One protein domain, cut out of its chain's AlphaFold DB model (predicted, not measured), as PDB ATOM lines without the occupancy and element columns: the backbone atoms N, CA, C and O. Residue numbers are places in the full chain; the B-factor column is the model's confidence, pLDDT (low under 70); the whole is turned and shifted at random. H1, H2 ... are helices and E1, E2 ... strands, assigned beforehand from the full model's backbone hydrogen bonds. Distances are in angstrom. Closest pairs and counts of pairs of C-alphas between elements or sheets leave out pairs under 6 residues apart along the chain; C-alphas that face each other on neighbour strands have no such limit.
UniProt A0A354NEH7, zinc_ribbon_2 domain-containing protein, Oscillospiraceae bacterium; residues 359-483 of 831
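Overview. This is residues 359 to 483 of the 831 residues of the protein "zinc_ribbon_2 domain-containing protein" of Oscillospiraceae bacterium (UniProt A0A354NEH7). The model is an open V: one arm is a twisted sheet of three strands, the other a slab of helices in which H2 and H4 run side by side and H1 packs on H2 on the side away from H4. The arms meet where E2 runs straight into H2; H3 lies across the far end of H2 and H4, and the tip of the E1 and E2 hairpin bends sharply away from the rest of the sheet. The printed part has 125 residues, with four named helices and three named strands in the order H1 E1 E2 H2 H3 H4 E3. The sheet's order is E1 E2 E3, all antiparallel, and the class is mixed, helices and strands. The whole is loose, with a radius of gyration of the C-alphas of 17.9 A and spans of 49 by 43 by 28 A.

Along the chain. Strand E2, residues 395 to 407, is 28.8 A long and bends by 96 degrees at residue 398. E1, residues 382 to 392, bends by 103 degrees at residue 389. E3 is residues 470 to 478, 25.3 A long, ending at C-alpha 478 (16.198, 37.815, -5.008). H2 is residues 408 to 423, 22.5 A, beginning at C-alpha 408 (-9.374, 27.826, -10.333). H4, residues 440 to 464, is 36.5 A long. H1 is residues 363 to 374, 16.2 A, beginning at C-alpha 363 (-1.505, 52.229, 0.054). H3 is residues 426 to 436, 15.0 A.

Arrangement. E2 is the inner strand. E1 and E2 form a hairpin, antiparallel at 155 degrees, with N 386 and O 401 within hydrogen-bond range at 2.9 A. E2 and E3 are antiparallel at 150 degrees, with N 402 and O 475 at 2.8 A. H2 is on the sheet through residues 408 to 414, and the closest C-alphas of H2 and E3 are those of Val 408 and Glu 470, 6.3 A apart. H2 is the hub, touching three helices. It touches H4 at a shallow tilt of 16 degrees, opposite ways, the closest C-alphas being those of Ala 409 and Ile 458, 5.0 A. It touches H1 at a steep tilt of 42 degrees, opposite ways, closest at the C-alphas of Ile 370 and Val 418, 5.9 A. H2 and H3 only just touch, only at the corner, with 3 pairs of C-alphas within 8 A, the closest being those of Lys 423 and Val 429, 6.5 A. H3 touches residues 440 to 444 of H4, about perpendicular at 76 degrees, closest at the C-alphas of Ser 433 and Ala 440, 5.4 A. H1 and H4 are apart. In H1, H2, H3 and H4 every O i to N i+4 pair is within hydrogen-bond range.

Size, cuts and confidence. The two C-alphas farthest apart, those of Gly 388 and Asp 439, are 49.4 A apart. The printed part has no cut and no long link. The mean pLDDT of the printed part is 74.9; residues under 70 include 359 to 364, 428 to 440 and 464 to 469.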
ATOM      1  N   SER A 359      -7.993  63.014   0.176       46.16
ATOM      2  CA  SER A 359      -7.156  62.488   1.248       46.16
ATOM      3  C   SER A 359      -6.033  61.651   0.648       46.16
ATOM      4  O   SER A 359      -6.312  60.615   0.044       46.16
ATOM      5  N   SER A 360      -4.779  62.059   0.857       47.38
ATOM      6  CA  SER A 360      -3.598  61.279   0.476       47.38
ATOM      7  C   SER A 360      -3.706  59.852   1.028       47.38
ATOM      8  O   SER A 360      -3.621  59.648   2.244       47.38
ATOM      9  N   TYR A 361      -3.928  58.864   0.158       49.47
ATOM     10  CA  TYR A 361      -4.205  57.503   0.602       49.47
ATOM     11  C   TYR A 361      -2.924  56.697   0.830       49.47
ATOM     12  O   TYR A 361      -2.072  56.561  -0.047       49.47
ATOM     13  N   ASN A 362      -2.795  56.117   2.024       61.28
ATOM     14  CA  ASN A 362      -1.654  55.283   2.379       61.28
ATOM     15  C   ASN A 362      -1.866  53.841   1.887       61.28
ATOM     16  O   ASN A 362      -2.350  52.981   2.625       61.28
ATOM     17  N   PHE A 363      -1.448  53.567   0.650       54.00
ATOM     18  CA  PHE A 363      -1.505  52.229   0.054       54.00
ATOM     19  C   PHE A 363      -0.791  51.147   0.876       54.00
ATOM     20  O   PHE A 363      -1.262  50.011   0.910       54.00
ATOM     21  N   SER A 364       0.280  51.472   1.608       57.97
ATOM     22  CA  SER A 364       0.947  50.500   2.486       57.97
ATOM     23  C   SER A 364       0.051  50.047   3.645       57.97
ATOM     24  O   SER A 364       0.184  48.920   4.113       57.97
ATOM     25  N   ALA A 365      -0.900  50.873   4.098       74.38
ATOM     26  CA  ALA A 365      -1.891  50.452   5.090       74.38
ATOM     27  C   ALA A 365      -2.902  49.450   4.501       74.38
ATOM     28  O   ALA A 365      -3.243  48.471   5.170       74.38
ATOM     29  N   LEU A 366      -3.332  49.643   3.246       71.31
ATOM     30  CA  LEU A 366      -4.176  48.683   2.520       71.31
ATOM     31  C   LEU A 366      -3.452  47.354   2.308       71.31
ATOM     32  O   LEU A 366      -3.992  46.289   2.591       71.31
ATOM     33  N   GLU A 367      -2.202  47.427   1.854       66.12
ATOM     34  CA  GLU A 367      -1.352  46.274   1.578       66.12
ATOM     35  C   GLU A 367      -1.191  45.385   2.821       66.12
ATOM     36  O   GLU A 367      -1.285  44.161   2.726       66.12
ATOM     37  N   GLN A 368      -1.020  45.980   4.009       75.81
ATOM     38  CA  GLN A 368      -0.960  45.233   5.269       75.81
ATOM     39  C   GLN A 368      -2.300  44.569   5.625       75.81
ATOM     40  O   GLN A 368      -2.299  43.417   6.062       75.81
ATOM     41  N   LYS A 369      -3.445  45.232   5.387       82.50
ATOM     42  CA  LYS A 369      -4.780  44.624   5.572       82.50
ATOM     43  C   LYS A 369      -4.996  43.445   4.619       82.50
ATOM     44  O   LYS A 369      -5.456  42.392   5.058       82.50
ATOM     45  N   ILE A 370      -4.612  43.596   3.348       77.88
ATOM     46  CA  ILE A 370      -4.663  42.528   2.341       77.88
ATOM     47  C   ILE A 370      -3.789  41.357   2.799       77.88
ATOM     48  O   ILE A 370      -4.298  40.251   2.951       77.88
ATOM     49  N   LYS A 371      -2.510  41.599   3.121       75.81
ATOM     50  CA  LYS A 371      -1.573  40.578   3.624       75.81
ATOM     51  C   LYS A 371      -2.103  39.845   4.854       75.81
ATOM     52  O   LYS A 371      -1.974  38.627   4.934       75.81
ATOM     53  N   GLN A 372      -2.709  40.552   5.808       86.06
ATOM     54  CA  GLN A 372      -3.285  39.937   7.008       86.06
ATOM     55  C   GLN A 372      -4.443  38.982   6.675       86.06
ATOM     56  O   GLN A 372      -4.600  37.963   7.347       86.06
ATOM     57  N   LYS A 373      -5.247  39.304   5.657       84.19
ATOM     58  CA  LYS A 373      -6.417  38.521   5.246       84.19
ATOM     59  C   LYS A 373      -6.092  37.384   4.280       84.19
ATOM     60  O   LYS A 373      -6.718  36.338   4.385       84.19
ATOM     61  N   THR A 374      -5.118  37.552   3.387       79.12
ATOM     62  CA  THR A 374      -4.737  36.519   2.410       79.12
ATOM     63  C   THR A 374      -3.739  35.506   2.965       79.12
ATOM     64  O   THR A 374      -3.765  34.352   2.548       79.12
ATOM     65  N   ARG A 375      -2.891  35.876   3.938       81.06
ATOM     66  CA  ARG A 375      -1.870  34.980   4.520       81.06
ATOM     67  C   ARG A 375      -2.388  33.596   4.962       81.06
ATOM     68  O   ARG A 375      -1.690  32.637   4.647       81.06
ATOM     69  N   PRO A 376      -3.553  33.448   5.628       83.25
ATOM     70  CA  PRO A 376      -4.066  32.131   6.021       83.25
ATOM     71  C   PRO A 376      -4.404  31.213   4.838       83.25
ATOM     72  O   PRO A 376      -4.288  29.999   4.966       83.25
ATOM     73  N   LEU A 377      -4.776  31.768   3.676       75.81
ATOM     74  CA  LEU A 377      -5.064  30.977   2.473       75.81
ATOM     75  C   LEU A 377      -3.805  30.233   1.996       75.81
ATOM     76  O   LEU A 377      -3.844  29.039   1.700       75.81
ATOM     77  N   PHE A 378      -2.656  30.917   2.035       73.44
ATOM     78  CA  PHE A 378      -1.359  30.361   1.640       73.44
ATOM     79  C   PHE A 378      -0.837  29.242   2.555       73.44
ATOM     80  O   PHE A 378       0.087  28.539   2.155       73.44
ATOM     81  N   GLU A 379      -1.409  29.030   3.747       73.31
ATOM     82  CA  GLU A 379      -1.008  27.925   4.635       73.31
ATOM     83  C   GLU A 379      -1.443  26.550   4.096       73.31
ATOM     84  O   GLU A 379      -0.799  25.544   4.394       73.31
ATOM     85  N   ASN A 380      -2.487  26.509   3.260       69.50
ATOM     86  CA  ASN A 380      -3.024  25.279   2.667       69.50
ATOM     87  C   ASN A 380      -2.482  24.986   1.255       69.50
ATOM     88  O   ASN A 380      -2.626  23.866   0.758       69.50
ATOM     89  N   TYR A 381      -1.868  25.970   0.594       73.81
ATOM     90  CA  TYR A 381      -1.434  25.838  -0.796       73.81
ATOM     91  C   TYR A 381      -0.108  25.083  -0.932       73.81
ATOM     92  O   TYR A 381       0.845  25.270  -0.173       73.81
ATOM     93  N   LYS A 382      -0.018  24.240  -1.966       69.69
ATOM     94  CA  LYS A 382       1.221  23.537  -2.308       69.69
ATOM     95  C   LYS A 382       2.174  24.510  -2.992       69.69
ATOM     96  O   LYS A 382       1.888  24.990  -4.088       69.69
ATOM     97  N   TYR A 383       3.327  24.736  -2.371       77.38
ATOM     98  CA  TYR A 383       4.434  25.466  -2.975       77.38
ATOM     99  C   TYR A 383       5.631  24.545  -3.229       77.38
ATOM    100  O   TYR A 383       5.929  23.631  -2.458       77.38
ATOM    101  N   LYS A 384       6.343  24.805  -4.323       85.00
ATOM    102  CA  LYS A 384       7.669  24.254  -4.626       85.00
ATOM    103  C   LYS A 384       8.644  25.414  -4.695       85.00
ATOM    104  O   LYS A 384       8.278  26.484  -5.174       85.00
ATOM    105  N   TYR A 385       9.885  25.207  -4.274       84.38
ATOM    106  CA  TYR A 385      10.929  26.203  -4.478       84.38
ATOM    107  C   TYR A 385      12.209  25.582  -5.029       84.38
ATOM    108  O   TYR A 385      12.538  24.430  -4.746       84.38
ATOM    109  N   THR A 386      12.925  26.369  -5.823       88.56
ATOM    110  CA  THR A 386      14.235  26.037  -6.389       88.56
ATOM    111  C   THR A 386      15.143  27.250  -6.260       88.56
ATOM    112  O   THR A 386      14.740  28.357  -6.615       88.56
ATOM    113  N   THR A 387      16.357  27.047  -5.753       86.44
ATOM    114  CA  THR A 387      17.359  28.105  -5.560       86.44
ATOM    115  C   THR A 387      18.494  27.980  -6.565       86.44
ATOM    116  O   THR A 387      18.999  26.875  -6.772       86.44
ATOM    117  N   GLY A 388      18.936  29.103  -7.120       86.31
ATOM    118  CA  GLY A 388      20.062  29.199  -8.043       86.31
ATOM    119  C   GLY A 388      19.869  30.326  -9.051       86.31
ATOM    120  O   GLY A 388      18.907  31.093  -8.965       86.31
ATOM    121  N   SER A 389      20.777  30.383 -10.021       85.88
ATOM    122  CA  SER A 389      20.727  31.352 -11.113       85.88
ATOM    123  C   SER A 389      19.991  30.775 -12.331       85.88
ATOM    124  O   SER A 389      20.190  29.610 -12.680       85.88
ATOM    125  N   ASP A 390      19.146  31.579 -12.976       87.94
ATOM    126  CA  ASP A 390      18.327  31.213 -14.142       87.94
ATOM    127  C   ASP A 390      18.250  32.394 -15.133       87.94
ATOM    128  O   ASP A 390      18.408  33.553 -14.744       87.94
ATOM    129  N   LEU A 391      17.998  32.117 -16.417       88.31
ATOM    130  CA  LEU A 391      17.848  33.136 -17.463       88.31
ATOM    131  C   LEU A 391      16.380  33.227 -17.894       88.31
ATOM    132  O   LEU A 391      15.921  32.558 -18.823       88.31
ATOM    133  N   VAL A 392      15.626  34.096 -17.227       86.62
ATOM    134  CA  VAL A 392      14.178  34.204 -17.414       86.62
ATOM    135  C   VAL A 392      13.886  35.274 -18.462       86.62
ATOM    136  O   VAL A 392      14.032  36.466 -18.212       86.62
ATOM    137  N   ARG A 393      13.473  34.853 -19.667       83.00
ATOM    138  CA  ARG A 393      13.144  35.756 -20.798       83.00
ATOM    139  C   ARG A 393      14.270  36.742 -21.179       83.00
ATOM    140  O   ARG A 393      13.995  37.815 -21.707       83.00
ATOM    141  N   GLY A 394      15.525  36.348 -20.958       84.12
ATOM    142  CA  GLY A 394      16.715  37.163 -21.233       84.12
ATOM    143  C   GLY A 394      17.218  37.981 -20.039       84.12
ATOM    144  O   GLY A 394      18.297  38.550 -20.126       84.12
ATOM    145  N   VAL A 395      16.492  38.001 -18.917       81.69
ATOM    146  CA  VAL A 395      16.945  38.627 -17.666       81.69
ATOM    147  C   VAL A 395      17.676  37.589 -16.820       81.69
ATOM    148  O   VAL A 395      17.112  36.543 -16.489       81.69
ATOM    149  N   GLU A 396      18.926  37.878 -16.459       88.56
ATOM    150  CA  GLU A 396      19.662  37.096 -15.461       88.56
ATOM    151  C   GLU A 396      19.020  37.287 -14.082       88.56
ATOM    152  O   GLU A 396      18.904  38.413 -13.590       88.56
ATOM    153  N   PHE A 397      18.614  36.181 -13.465       86.25
ATOM    154  CA  PHE A 397      18.047  36.115 -12.124       86.25
ATOM    155  C   PHE A 397      18.921  35.217 -11.248       86.25
ATOM    156  O   PHE A 397      19.299  34.132 -11.679       86.25
ATOM    157  N   ASP A 398      19.201  35.634 -10.011       88.56
ATOM    158  CA  ASP A 398      19.857  34.796  -9.003       88.56
ATOM    159  C   ASP A 398      19.112  34.881  -7.666       88.56
ATOM    160  O   ASP A 398      18.977  35.953  -7.064       88.56
ATOM    161  N   GLY A 399      18.590  33.742  -7.211       88.56
ATOM    162  CA  GLY A 399      17.792  33.689  -5.994       88.56
ATOM    163  C   GLY A 399      16.925  32.443  -5.879       88.56
ATOM    164  O   GLY A 399      17.348  31.329  -6.183       88.56
ATOM    165  N   MET A 400      15.699  32.625  -5.391       88.69
ATOM    166  CA  MET A 400      14.717  31.568  -5.172       88.69
ATOM    167  C   MET A 400      13.497  31.764  -6.073       88.69
ATOM    168  O   MET A 400      12.769  32.748  -5.960       88.69
ATOM    169  N   LYS A 401      13.226  30.782  -6.928       90.19
ATOM    170  CA  LYS A 401      11.947  30.647  -7.625       90.19
ATOM    171  C   LYS A 401      10.980  29.880  -6.722       90.19
ATOM    172  O   LYS A 401      11.310  28.771  -6.307       90.19
ATOM    173  N   VAL A 402       9.808  30.444  -6.440       86.81
ATOM    174  CA  VAL A 402       8.728  29.830  -5.648       86.81
ATOM    175  C   VAL A 402       7.500  29.666  -6.541       86.81
ATOM    176  O   VAL A 402       6.905  30.653  -6.955       86.81
ATOM    177  N   GLU A 403       7.118  28.430  -6.851       88.50
ATOM    178  CA  GLU A 403       5.919  28.100  -7.626       88.50
ATOM    179  C   GLU A 403       4.798  27.669  -6.675       88.50
ATOM    180  O   GLU A 403       4.943  26.685  -5.951       88.50
ATOM    181  N   ILE A 404       3.686  28.402  -6.688       84.56
ATOM    182  CA  ILE A 404       2.442  28.098  -5.978       84.56
ATOM    183  C   ILE A 404       1.453  27.555  -7.007       84.56
ATOM    184  O   ILE A 404       1.217  28.188  -8.038       84.56
ATOM    185  N   THR A 405       0.880  26.386  -6.733       83.19
ATOM    186  CA  THR A 405      -0.173  25.790  -7.563       83.19
ATOM    187  C   THR A 405      -1.520  25.977  -6.876       83.19
ATOM    188  O   THR A 405      -1.717  25.468  -5.772       83.19
ATOM    189  N   LEU A 406      -2.421  26.706  -7.533       79.44
ATOM    190  CA  LEU A 406      -3.804  26.944  -7.124       79.44
ATOM    191  C   LEU A 406      -4.737  26.237  -8.113       79.44
ATOM    192  O   LEU A 406      -4.465  26.240  -9.316       79.44
ATOM    193  N   ASN A 407      -5.850  25.683  -7.638       76.81
ATOM    194  CA  ASN A 407      -6.960  25.377  -8.545       76.81
ATOM    195  C   ASN A 407      -7.714  26.682  -8.909       76.81
ATOM    196  O   ASN A 407      -7.465  27.743  -8.326       76.81
ATOM    197  N   VAL A 408      -8.621  26.633  -9.889       74.00
ATOM    198  CA  VAL A 408      -9.374  27.826 -10.333       74.00
ATOM    199  C   VAL A 408     -10.232  28.434  -9.210       74.00
ATOM    200  O   VAL A 408     -10.302  29.658  -9.101       74.00
ATOM    201  N   ALA A 409     -10.837  27.615  -8.343       76.94
ATOM    202  CA  ALA A 409     -11.651  28.094  -7.225       76.94
ATOM    203  C   ALA A 409     -10.805  28.812  -6.154       76.94
ATOM    204  O   ALA A 409     -11.166  29.917  -5.750       76.94
ATOM    205  N   ASP A 410      -9.644  28.259  -5.779       78.19
ATOM    206  CA  ASP A 410      -8.683  28.886  -4.853       78.19
ATOM    207  C   ASP A 410      -8.248  30.280  -5.352       78.19
ATOM    208  O   ASP A 410      -8.085  31.218  -4.569       78.19
ATOM    209  N   ALA A 411      -8.052  30.429  -6.668       75.50
ATOM    210  CA  ALA A 411      -7.651  31.692  -7.285       75.50
ATOM    211  C   ALA A 411      -8.764  32.757  -7.211       75.50
ATOM    212  O   ALA A 411      -8.485  33.919  -6.901       75.50
ATOM    213  N   TYR A 412     -10.025  32.368  -7.436       77.12
ATOM    214  CA  TYR A 412     -11.176  33.255  -7.243       77.12
ATOM    215  C   TYR A 412     -11.423  33.583  -5.761       77.12
ATOM    216  O   TYR A 412     -11.748  34.729  -5.452       77.12
ATOM    217  N   GLU A 413     -11.215  32.640  -4.834       81.19
ATOM    218  CA  GLU A 413     -11.306  32.891  -3.388       81.19
ATOM    219  C   GLU A 413     -10.260  33.925  -2.943       81.19
ATOM    220  O   GLU A 413     -10.601  34.925  -2.302       81.19
ATOM    221  N   LEU A 414      -8.999  33.748  -3.354       76.38
ATOM    222  CA  LEU A 414      -7.919  34.702  -3.096       76.38
ATOM    223  C   LEU A 414      -8.262  36.103  -3.628       76.38
ATOM    224  O   LEU A 414      -8.040  37.096  -2.930       76.38
ATOM    225  N   TYR A 415      -8.829  36.193  -4.834       75.94
ATOM    226  CA  TYR A 415      -9.240  37.467  -5.427       75.94
ATOM    227  C   TYR A 415     -10.417  38.106  -4.670       75.94
ATOM    228  O   TYR A 415     -10.369  39.299  -4.361       75.94
ATOM    229  N   ASN A 416     -11.421  37.322  -4.266       81.75
ATOM    230  CA  ASN A 416     -12.544  37.795  -3.453       81.75
ATOM    231  C   ASN A 416     -12.095  38.341  -2.093       81.75
ATOM    232  O   ASN A 416     -12.605  39.372  -1.655       81.75
ATOM    233  N   VAL A 417     -11.097  37.730  -1.446       81.88
ATOM    234  CA  VAL A 417     -10.537  38.249  -0.186       81.88
ATOM    235  C   VAL A 417      -9.847  39.605  -0.376       81.88
ATOM    236  O   VAL A 417      -9.966  40.471   0.492       81.88
ATOM    237  N   VAL A 418      -9.170  39.840  -1.507       77.31
ATOM    238  CA  VAL A 418      -8.601  41.162  -1.841       77.31
ATOM    239  C   VAL A 418      -9.711  42.194  -2.062       77.31
ATOM    240  O   VAL A 418      -9.653  43.287  -1.492       77.31
ATOM    241  N   LEU A 419     -10.736  41.840  -2.841       75.81
ATOM    242  CA  LEU A 419     -11.874  42.711  -3.144       75.81
ATOM    243  C   LEU A 419     -12.682  43.080  -1.892       75.81
ATOM    244  O   LEU A 419     -13.020  44.247  -1.713       75.81
ATOM    245  N   GLU A 420     -12.924  42.137  -0.978       85.81
ATOM    246  CA  GLU A 420     -13.558  42.420   0.316       85.81
ATOM    247  C   GLU A 420     -12.712  43.370   1.178       85.81
ATOM    248  O   GLU A 420     -13.257  44.270   1.813       85.81
ATOM    249  N   VAL A 421     -11.379  43.245   1.194       81.69
ATOM    250  CA  VAL A 421     -10.530  44.209   1.921       81.69
ATOM    251  C   VAL A 421     -10.630  45.610   1.321       81.69
ATOM    252  O   VAL A 421     -10.732  46.576   2.073       81.69
ATOM    253  N   MET A 422     -10.635  45.722  -0.010       77.06
ATOM    254  CA  MET A 422     -10.793  46.995  -0.718       77.06
ATOM    255  C   MET A 422     -12.162  47.633  -0.451       77.06
ATOM    256  O   MET A 422     -12.224  48.795  -0.062       77.06
ATOM    257  N   LYS A 423     -13.249  46.864  -0.589       83.75
ATOM    258  CA  LYS A 423     -14.630  47.313  -0.353       83.75
ATOM    259  C   LYS A 423     -14.846  47.836   1.068       83.75
ATOM    260  O   LYS A 423     -15.491  48.859   1.263       83.75
ATOM    261  N   ASN A 424     -14.304  47.136   2.066       89.75
ATOM    262  CA  ASN A 424     -14.492  47.481   3.477       89.75
ATOM    263  C   ASN A 424     -13.497  48.542   3.995       89.75
ATOM    264  O   ASN A 424     -13.574  48.937   5.161       89.75
ATOM    265  N   ASP A 425     -12.556  49.019   3.174       81.88
ATOM    266  CA  ASP A 425     -11.687  50.143   3.521       81.88
ATOM    267  C   ASP A 425     -12.318  51.461   3.050       81.88
ATOM    268  O   ASP A 425     -12.131  51.905   1.921       81.88
ATOM    269  N   SER A 426     -13.053  52.121   3.947       82.12
ATOM    270  CA  SER A 426     -13.737  53.390   3.657       82.12
ATOM    271  C   SER A 426     -12.808  54.520   3.199       82.12
ATOM    272  O   SER A 426     -13.257  55.446   2.528       82.12
ATOM    273  N   SER A 427     -11.516  54.458   3.536       72.69
ATOM    274  CA  SER A 427     -10.526  55.435   3.076       72.69
ATOM    275  C   SER A 427     -10.051  55.119   1.653       72.69
ATOM    276  O   SER A 427      -9.868  56.045   0.869       72.69
ATOM    277  N   PHE A 428      -9.929  53.835   1.293       68.88
ATOM    278  CA  PHE A 428      -9.695  53.407  -0.091       68.88
ATOM    279  C   PHE A 428     -10.893  53.723  -0.985       68.88
ATOM    280  O   PHE A 428     -10.714  54.329  -2.033       68.88
ATOM    281  N   VAL A 429     -12.110  53.366  -0.556       67.81
ATOM    282  CA  VAL A 429     -13.346  53.641  -1.308       67.81
ATOM    283  C   VAL A 429     -13.491  55.137  -1.565       67.81
ATOM    284  O   VAL A 429     -13.673  55.522  -2.714       67.81
ATOM    285  N   ARG A 430     -13.326  55.987  -0.540       66.75
ATOM    286  CA  ARG A 430     -13.368  57.450  -0.698       66.75
ATOM    287  C   ARG A 430     -12.300  57.965  -1.666       66.75
ATOM    288  O   ARG A 430     -12.591  58.829  -2.481       66.75
ATOM    289  N   TYR A 431     -11.073  57.461  -1.574       56.62
ATOM    290  CA  TYR A 431      -9.984  57.864  -2.465       56.62
ATOM    291  C   TYR A 431     -10.256  57.452  -3.922       56.62
ATOM    292  O   TYR A 431     -10.105  58.257  -4.839       56.62
ATOM    293  N   MET A 432     -10.712  56.216  -4.139       55.12
ATOM    294  CA  MET A 432     -11.033  55.706  -5.470       55.12
ATOM    295  C   MET A 432     -12.252  56.398  -6.075       55.12
ATOM    296  O   MET A 432     -12.193  56.751  -7.247       55.12
ATOM    297  N   SER A 433     -13.309  56.648  -5.296       52.31
ATOM    298  CA  SER A 433     -14.514  57.346  -5.760       52.31
ATOM    299  C   SER A 433     -14.211  58.799  -6.151       52.31
ATOM    300  O   SER A 433     -14.661  59.267  -7.199       52.31
ATOM    301  N   GLN A 434     -13.348  59.482  -5.383       47.53
ATOM    302  CA  GLN A 434     -12.827  60.816  -5.708       47.53
ATOM    303  C   GLN A 434     -12.001  60.840  -7.007       47.53
ATOM    304  O   GLN A 434     -12.102  61.803  -7.763       47.53
ATOM    305  N   ILE A 435     -11.208  59.801  -7.294       43.31
ATOM    306  CA  ILE A 435     -10.395  59.717  -8.523       43.31
ATOM    307  C   ILE A 435     -11.217  59.278  -9.739       43.31
ATOM    308  O   ILE A 435     -10.996  59.774 -10.841       43.31
ATOM    309  N   SER A 436     -12.163  58.351  -9.570       43.16
ATOM    310  CA  SER A 436     -12.989  57.842 -10.670       43.16
ATOM    311  C   SER A 436     -14.199  58.724 -10.986       43.16
ATOM    312  O   SER A 436     -14.924  58.431 -11.937       43.16
ATOM    313  N   GLY A 437     -14.458  59.768 -10.187       43.28
ATOM    314  CA  GLY A 437     -15.647  60.619 -10.309       43.28
ATOM    315  C   GLY A 437     -16.960  59.845 -10.140       43.28
ATOM    316  O   GLY A 437     -17.977  60.216 -10.718       43.28
ATOM    317  N   THR A 438     -16.918  58.722  -9.420       45.78
ATOM    318  CA  THR A 438     -18.046  57.799  -9.216       45.78
ATOM    319  C   THR A 438     -18.574  57.959  -7.796       45.78
ATOM    320  O   THR A 438     -17.810  58.327  -6.906       45.78
ATOM    321  N   ASP A 439     -19.851  57.668  -7.548       67.00
ATOM    322  CA  ASP A 439     -20.340  57.601  -6.171       67.00
ATOM    323  C   ASP A 439     -19.659  56.448  -5.399       67.00
ATOM    324  O   ASP A 439     -19.245  55.440  -5.982       67.00
ATOM    325  N   ALA A 440     -19.508  56.602  -4.082       67.94
ATOM    326  CA  ALA A 440     -18.911  55.578  -3.230       67.94
ATOM    327  C   ALA A 440     -19.759  54.294  -3.192       67.94
ATOM    328  O   ALA A 440     -19.194  53.197  -3.231       67.94
ATOM    329  N   ASP A 441     -21.089  54.419  -3.183       76.19
ATOM    330  CA  ASP A 441     -22.016  53.286  -3.172       76.19
ATOM    331  C   ASP A 441     -22.025  52.566  -4.533       76.19
ATOM    332  O   ASP A 441     -22.081  51.334  -4.581       76.19
ATOM    333  N   ASP A 442     -21.875  53.299  -5.642       66.25
ATOM    334  CA  ASP A 442     -21.708  52.726  -6.989       66.25
ATOM    335  C   ASP A 442     -20.369  51.975  -7.125       66.25
ATOM    336  O   ASP A 442     -20.322  50.877  -7.688       66.25
ATOM    337  N   PHE A 443     -19.276  52.523  -6.577       63.75
ATOM    338  CA  PHE A 443     -17.966  51.857  -6.557       63.75
ATOM    339  C   PHE A 443     -17.997  50.565  -5.725       63.75
ATOM    340  O   PHE A 443     -17.515  49.524  -6.181       63.75
ATOM    341  N   ILE A 444     -18.619  50.605  -4.541       76.31
ATOM    342  CA  ILE A 444     -18.872  49.426  -3.699       76.31
ATOM    343  C   ILE A 444     -19.704  48.393  -4.467       76.31
ATOM    344  O   ILE A 444     -19.276  47.244  -4.589       76.31
ATOM    345  N   SER A 445     -20.830  48.803  -5.058       78.94
ATOM    346  CA  SER A 445     -21.722  47.927  -5.836       78.94
ATOM    347  C   SER A 445     -21.001  47.257  -7.012       78.94
ATOM    348  O   SER A 445     -21.234  46.086  -7.312       78.94
ATOM    349  N   GLY A 446     -20.075  47.971  -7.661       70.19
ATOM    350  CA  GLY A 446     -19.211  47.426  -8.707       70.19
ATOM    351  C   GLY A 446     -18.277  46.317  -8.211       70.19
ATOM    352  O   GLY A 446     -18.097  45.317  -8.910       70.19
ATOM    353  N   ILE A 447     -17.721  46.451  -7.002       74.12
ATOM    354  CA  ILE A 447     -16.902  45.408  -6.368       74.12
ATOM    355  C   ILE A 447     -17.766  44.210  -5.952       74.12
ATOM    356  O   ILE A 447     -17.396  43.069  -6.233       74.12
ATOM    357  N   GLU A 448     -18.924  44.446  -5.330       83.25
ATOM    358  CA  GLU A 448     -19.846  43.380  -4.908       83.25
ATOM    359  C   GLU A 448     -20.321  42.543  -6.091       83.25
ATOM    360  O   GLU A 448     -20.258  41.316  -6.040       83.25
ATOM    361  N   TYR A 449     -20.658  43.192  -7.205       82.62
ATOM    362  CA  TYR A 449     -20.992  42.505  -8.445       82.62
ATOM    363  C   TYR A 449     -19.869  41.570  -8.921       82.62
ATOM    364  O   TYR A 449     -20.142  40.459  -9.375       82.62
ATOM    365  N   VAL A 450     -18.595  41.967  -8.828       67.31
ATOM    366  CA  VAL A 450     -17.478  41.079  -9.198       67.31
ATOM    367  C   VAL A 450     -17.381  39.886  -8.244       67.31
ATOM    368  O   VAL A 450     -17.238  38.761  -8.722       67.31
ATOM    369  N   ILE A 451     -17.540  40.099  -6.936       75.12
ATOM    370  CA  ILE A 451     -17.539  39.025  -5.928       75.12
ATOM    371  C   ILE A 451     -18.675  38.019  -6.185       75.12
ATOM    372  O   ILE A 451     -18.435  36.813  -6.168       75.12
ATOM    373  N   GLU A 452     -19.890  38.483  -6.497       84.50
ATOM    374  CA  GLU A 452     -21.036  37.623  -6.838       84.50
ATOM    375  C   GLU A 452     -20.784  36.761  -8.086       84.50
ATOM    376  O   GLU A 452     -21.083  35.563  -8.087       84.50
ATOM    377  N   ASN A 453     -20.211  37.344  -9.148       80.81
ATOM    378  CA  ASN A 453     -19.856  36.578 -10.347       80.81
ATOM    379  C   ASN A 453     -18.769  35.538 -10.026       80.81
ATOM    380  O   ASN A 453     -18.916  34.383 -10.412       80.81
ATOM    381  N   ASN A 454     -17.724  35.912  -9.280       78.56
ATOM    382  CA  ASN A 454     -16.656  34.991  -8.878       78.56
ATOM    383  C   ASN A 454     -17.191  33.829  -8.022       78.56
ATOM    384  O   ASN A 454     -16.811  32.686  -8.249       78.56
ATOM    385  N   ASN A 455     -18.104  34.093  -7.080       83.62
ATOM    386  CA  ASN A 455     -18.755  33.046  -6.282       83.62
ATOM    387  C   ASN A 455     -19.577  32.088  -7.161       83.62
ATOM    388  O   ASN A 455     -19.524  30.879  -6.957       83.62
ATOM    389  N   SER A 456     -20.278  32.616  -8.169       82.62
ATOM    390  CA  SER A 456     -21.040  31.801  -9.128       82.62
ATOM    391  C   SER A 456     -20.130  30.883  -9.962       82.62
ATOM    392  O   SER A 456     -20.477  29.730 -10.210       82.62
ATOM    393  N   GLU A 457     -18.955  31.373 -10.373       78.75
ATOM    394  CA  GLU A 457     -17.941  30.559 -11.058       78.75
ATOM    395  C   GLU A 457     -17.330  29.509 -10.112       78.75
ATOM    396  O   GLU A 457     -17.197  28.353 -10.503       78.75
ATOM    397  N   ILE A 458     -17.028  29.855  -8.851       77.94
ATOM    398  CA  ILE A 458     -16.551  28.898  -7.830       77.94
ATOM    399  C   ILE A 458     -17.555  27.751  -7.634       77.94
ATOM    400  O   ILE A 458     -17.154  26.588  -7.620       77.94
ATOM    401  N   GLU A 459     -18.851  28.051  -7.494       81.56
ATOM    402  CA  GLU A 459     -19.903  27.029  -7.368       81.56
ATOM    403  C   GLU A 459     -19.958  26.120  -8.604       81.56
ATOM    404  O   GLU A 459     -19.941  24.897  -8.465       81.56
ATOM    405  N   TYR A 460     -19.942  26.702  -9.807       79.38
ATOM    406  CA  TYR A 460     -19.938  25.950 -11.064       79.38
ATOM    407  C   TYR A 460     -18.709  25.037 -11.202       79.38
ATOM    408  O   TYR A 460     -18.831  23.865 -11.563       79.38
ATOM    409  N   LEU A 461     -17.520  25.541 -10.881       72.69
ATOM    410  CA  LEU A 461     -16.275  24.780 -10.961       72.69
ATOM    411  C   LEU A 461     -16.249  23.630  -9.949       72.69
ATOM    412  O   LEU A 461     -15.879  22.516 -10.311       72.69
ATOM    413  N   ASN A 462     -16.708  23.870  -8.718       73.06
ATOM    414  CA  ASN A 462     -16.793  22.845  -7.677       73.06
ATOM    415  C   ASN A 462     -17.863  21.769  -7.960       73.06
ATOM    416  O   ASN A 462     -17.727  20.650  -7.470       73.06
ATOM    417  N   GLU A 463     -18.929  22.085  -8.708       75.25
ATOM    418  CA  GLU A 463     -19.990  21.124  -9.054       75.25
ATOM    419  C   GLU A 463     -19.679  20.316 -10.333       75.25
ATOM    420  O   GLU A 463     -20.012  19.130 -10.395       75.25
ATOM    421  N   TYR A 464     -19.036  20.920 -11.344       66.19
ATOM    422  CA  TYR A 464     -18.893  20.318 -12.683       66.19
ATOM    423  C   TYR A 464     -17.452  20.022 -13.137       66.19
ATOM    424  O   TYR A 464     -17.291  19.383 -14.179       66.19
ATOM    425  N   TYR A 465     -16.411  20.455 -12.411       63.59
ATOM    426  CA  TYR A 465     -15.011  20.323 -12.840       63.59
ATOM    427  C   TYR A 465     -14.135  19.577 -11.822       63.59
ATOM    428  O   TYR A 465     -13.805  20.082 -10.754       63.59
ATOM    429  N   ASP A 466     -13.652  18.393 -12.206       55.50
ATOM    430  CA  ASP A 466     -12.850  17.490 -11.356       55.50
ATOM    431  C   ASP A 466     -11.352  17.904 -11.267       55.50
ATOM    432  O   ASP A 466     -10.447  17.069 -11.237       55.50
ATOM    433  N   GLY A 467     -11.071  19.217 -11.261       54.69
ATOM    434  CA  GLY A 467      -9.741  19.787 -10.991       54.69
ATOM    435  C   GLY A 467      -8.725  19.783 -12.147       54.69
ATOM    436  O   GLY A 467      -7.540  19.576 -11.899       54.69
ATOM    437  N   GLY A 468      -9.163  19.996 -13.395       55.38
ATOM    438  CA  GLY A 468      -8.279  19.996 -14.575       55.38
ATOM    439  C   GLY A 468      -7.312  21.187 -14.676       55.38
ATOM    440  O   GLY A 468      -6.124  20.987 -14.938       55.38
ATOM    441  N   ASP A 469      -7.805  22.406 -14.442       63.22
ATOM    442  CA  ASP A 469      -7.051  23.633 -14.724       63.22
ATOM    443  C   ASP A 469      -6.356  24.178 -13.467       63.22
ATOM    444  O   ASP A 469      -6.986  24.510 -12.458       63.22
ATOM    445  N   GLU A 470      -5.029  24.297 -13.534       75.62
ATOM    446  CA  GLU A 470      -4.194  24.852 -12.465       75.62
ATOM    447  C   GLU A 470      -3.686  26.252 -12.831       75.62
ATOM    448  O   GLU A 470      -3.030  26.437 -13.862       75.62
ATOM    449  N   TYR A 471      -3.864  27.218 -11.927       76.12
ATOM    450  CA  TYR A 471      -3.068  28.442 -11.928       76.12
ATOM    451  C   TYR A 471      -1.726  28.163 -11.255       76.12
ATOM    452  O   TYR A 471      -1.659  27.788 -10.082       76.12
ATOM    453  N   ARG A 472      -0.630  28.396 -11.974       82.00
ATOM    454  CA  ARG A 472       0.728  28.325 -11.428       82.00
ATOM    455  C   ARG A 472       1.305  29.723 -11.322       82.00
ATOM    456  O   ARG A 472       1.710  30.313 -12.324       82.00
ATOM    457  N   ILE A 473       1.341  30.238 -10.097       82.69
ATOM    458  CA  ILE A 473       1.936  31.531  -9.769       82.69
ATOM    459  C   ILE A 473       3.389  31.285  -9.374       82.69
ATOM    460  O   ILE A 473       3.675  30.646  -8.365       82.69
ATOM    461  N   THR A 474       4.322  31.784 -10.174       85.62
ATOM    462  CA  THR A 474       5.758  31.738  -9.898       85.62
ATOM    463  C   THR A 474       6.221  33.087  -9.367       85.62
ATOM    464  O   THR A 474       6.250  34.045 -10.128       85.62
ATOM    465  N   ALA A 475       6.645  33.179  -8.111       84.31
ATOM    466  CA  ALA A 475       7.388  34.329  -7.604       84.31
ATOM    467  C   ALA A 475       8.897  34.107  -7.790       84.31
ATOM    468  O   ALA A 475       9.433  33.070  -7.396       84.31
ATOM    469  N   TYR A 476       9.591  35.084  -8.367       82.25
ATOM    470  CA  TYR A 476      11.050  35.122  -8.451       82.25
ATOM    471  C   TYR A 476      11.554  36.044  -7.337       82.25
ATOM    472  O   TYR A 476      11.269  37.239  -7.355       82.25
ATOM    473  N   MET A 477      12.249  35.498  -6.343       81.69
ATOM    474  CA  MET A 477      12.715  36.206  -5.146       81.69
ATOM    475  C   MET A 477      14.238  36.328  -5.164       81.69
ATOM    476  O   MET A 477      14.937  35.318  -5.188       81.69
ATOM    477  N   ASN A 478      14.763  37.549  -5.116       77.81
ATOM    478  CA  ASN A 478      16.198  37.815  -5.008       77.81
ATOM    479  C   ASN A 478      16.776  37.279  -3.685       77.81
ATOM    480  O   ASN A 478      16.069  37.159  -2.683       77.81
ATOM    481  N   ASN A 479      18.096  37.075  -3.633       82.06
ATOM    482  CA  ASN A 479      18.822  36.654  -2.419       82.06
ATOM    483  C   ASN A 479      18.631  37.571  -1.185       82.06
ATOM    484  O   ASN A 479      18.858  37.145  -0.055       82.06
ATOM    485  N   ASN A 480      18.207  38.825  -1.372       76.75
ATOM    486  CA  ASN A 480      17.868  39.771  -0.297       76.75
ATOM    487  C   ASN A 480      16.378  39.722   0.122       76.75
ATOM    488  O   ASN A 480      15.925  40.585   0.873       76.75
ATOM    489  N   ASN A 481      15.625  38.724  -0.350       70.62
ATOM    490  CA  ASN A 481      14.182  38.539  -0.170       70.62
ATOM    491  C   ASN A 481      13.288  39.636  -0.789       70.62
ATOM    492  O   ASN A 481      12.127  39.758  -0.395       70.62
ATOM    493  N   THR A 482      13.776  40.417  -1.761       72.12
ATOM    494  CA  THR A 482      12.898  41.268  -2.587       72.12
ATOM    495  C   THR A 482      12.338  40.495  -3.779       72.12
ATOM    496  O   THR A 482      12.972  39.577  -4.299       72.12
ATOM    497  N   LEU A 483      11.140  40.867  -4.229       71.44
ATOM    498  CA  LEU A 483      10.509  40.272  -5.403       71.44
ATOM    499  C   LEU A 483      11.176  40.810  -6.680       71.44
ATOM    500  O   LEU A 483      11.108  42.005  -6.954       71.44
TER     501      LEU A 483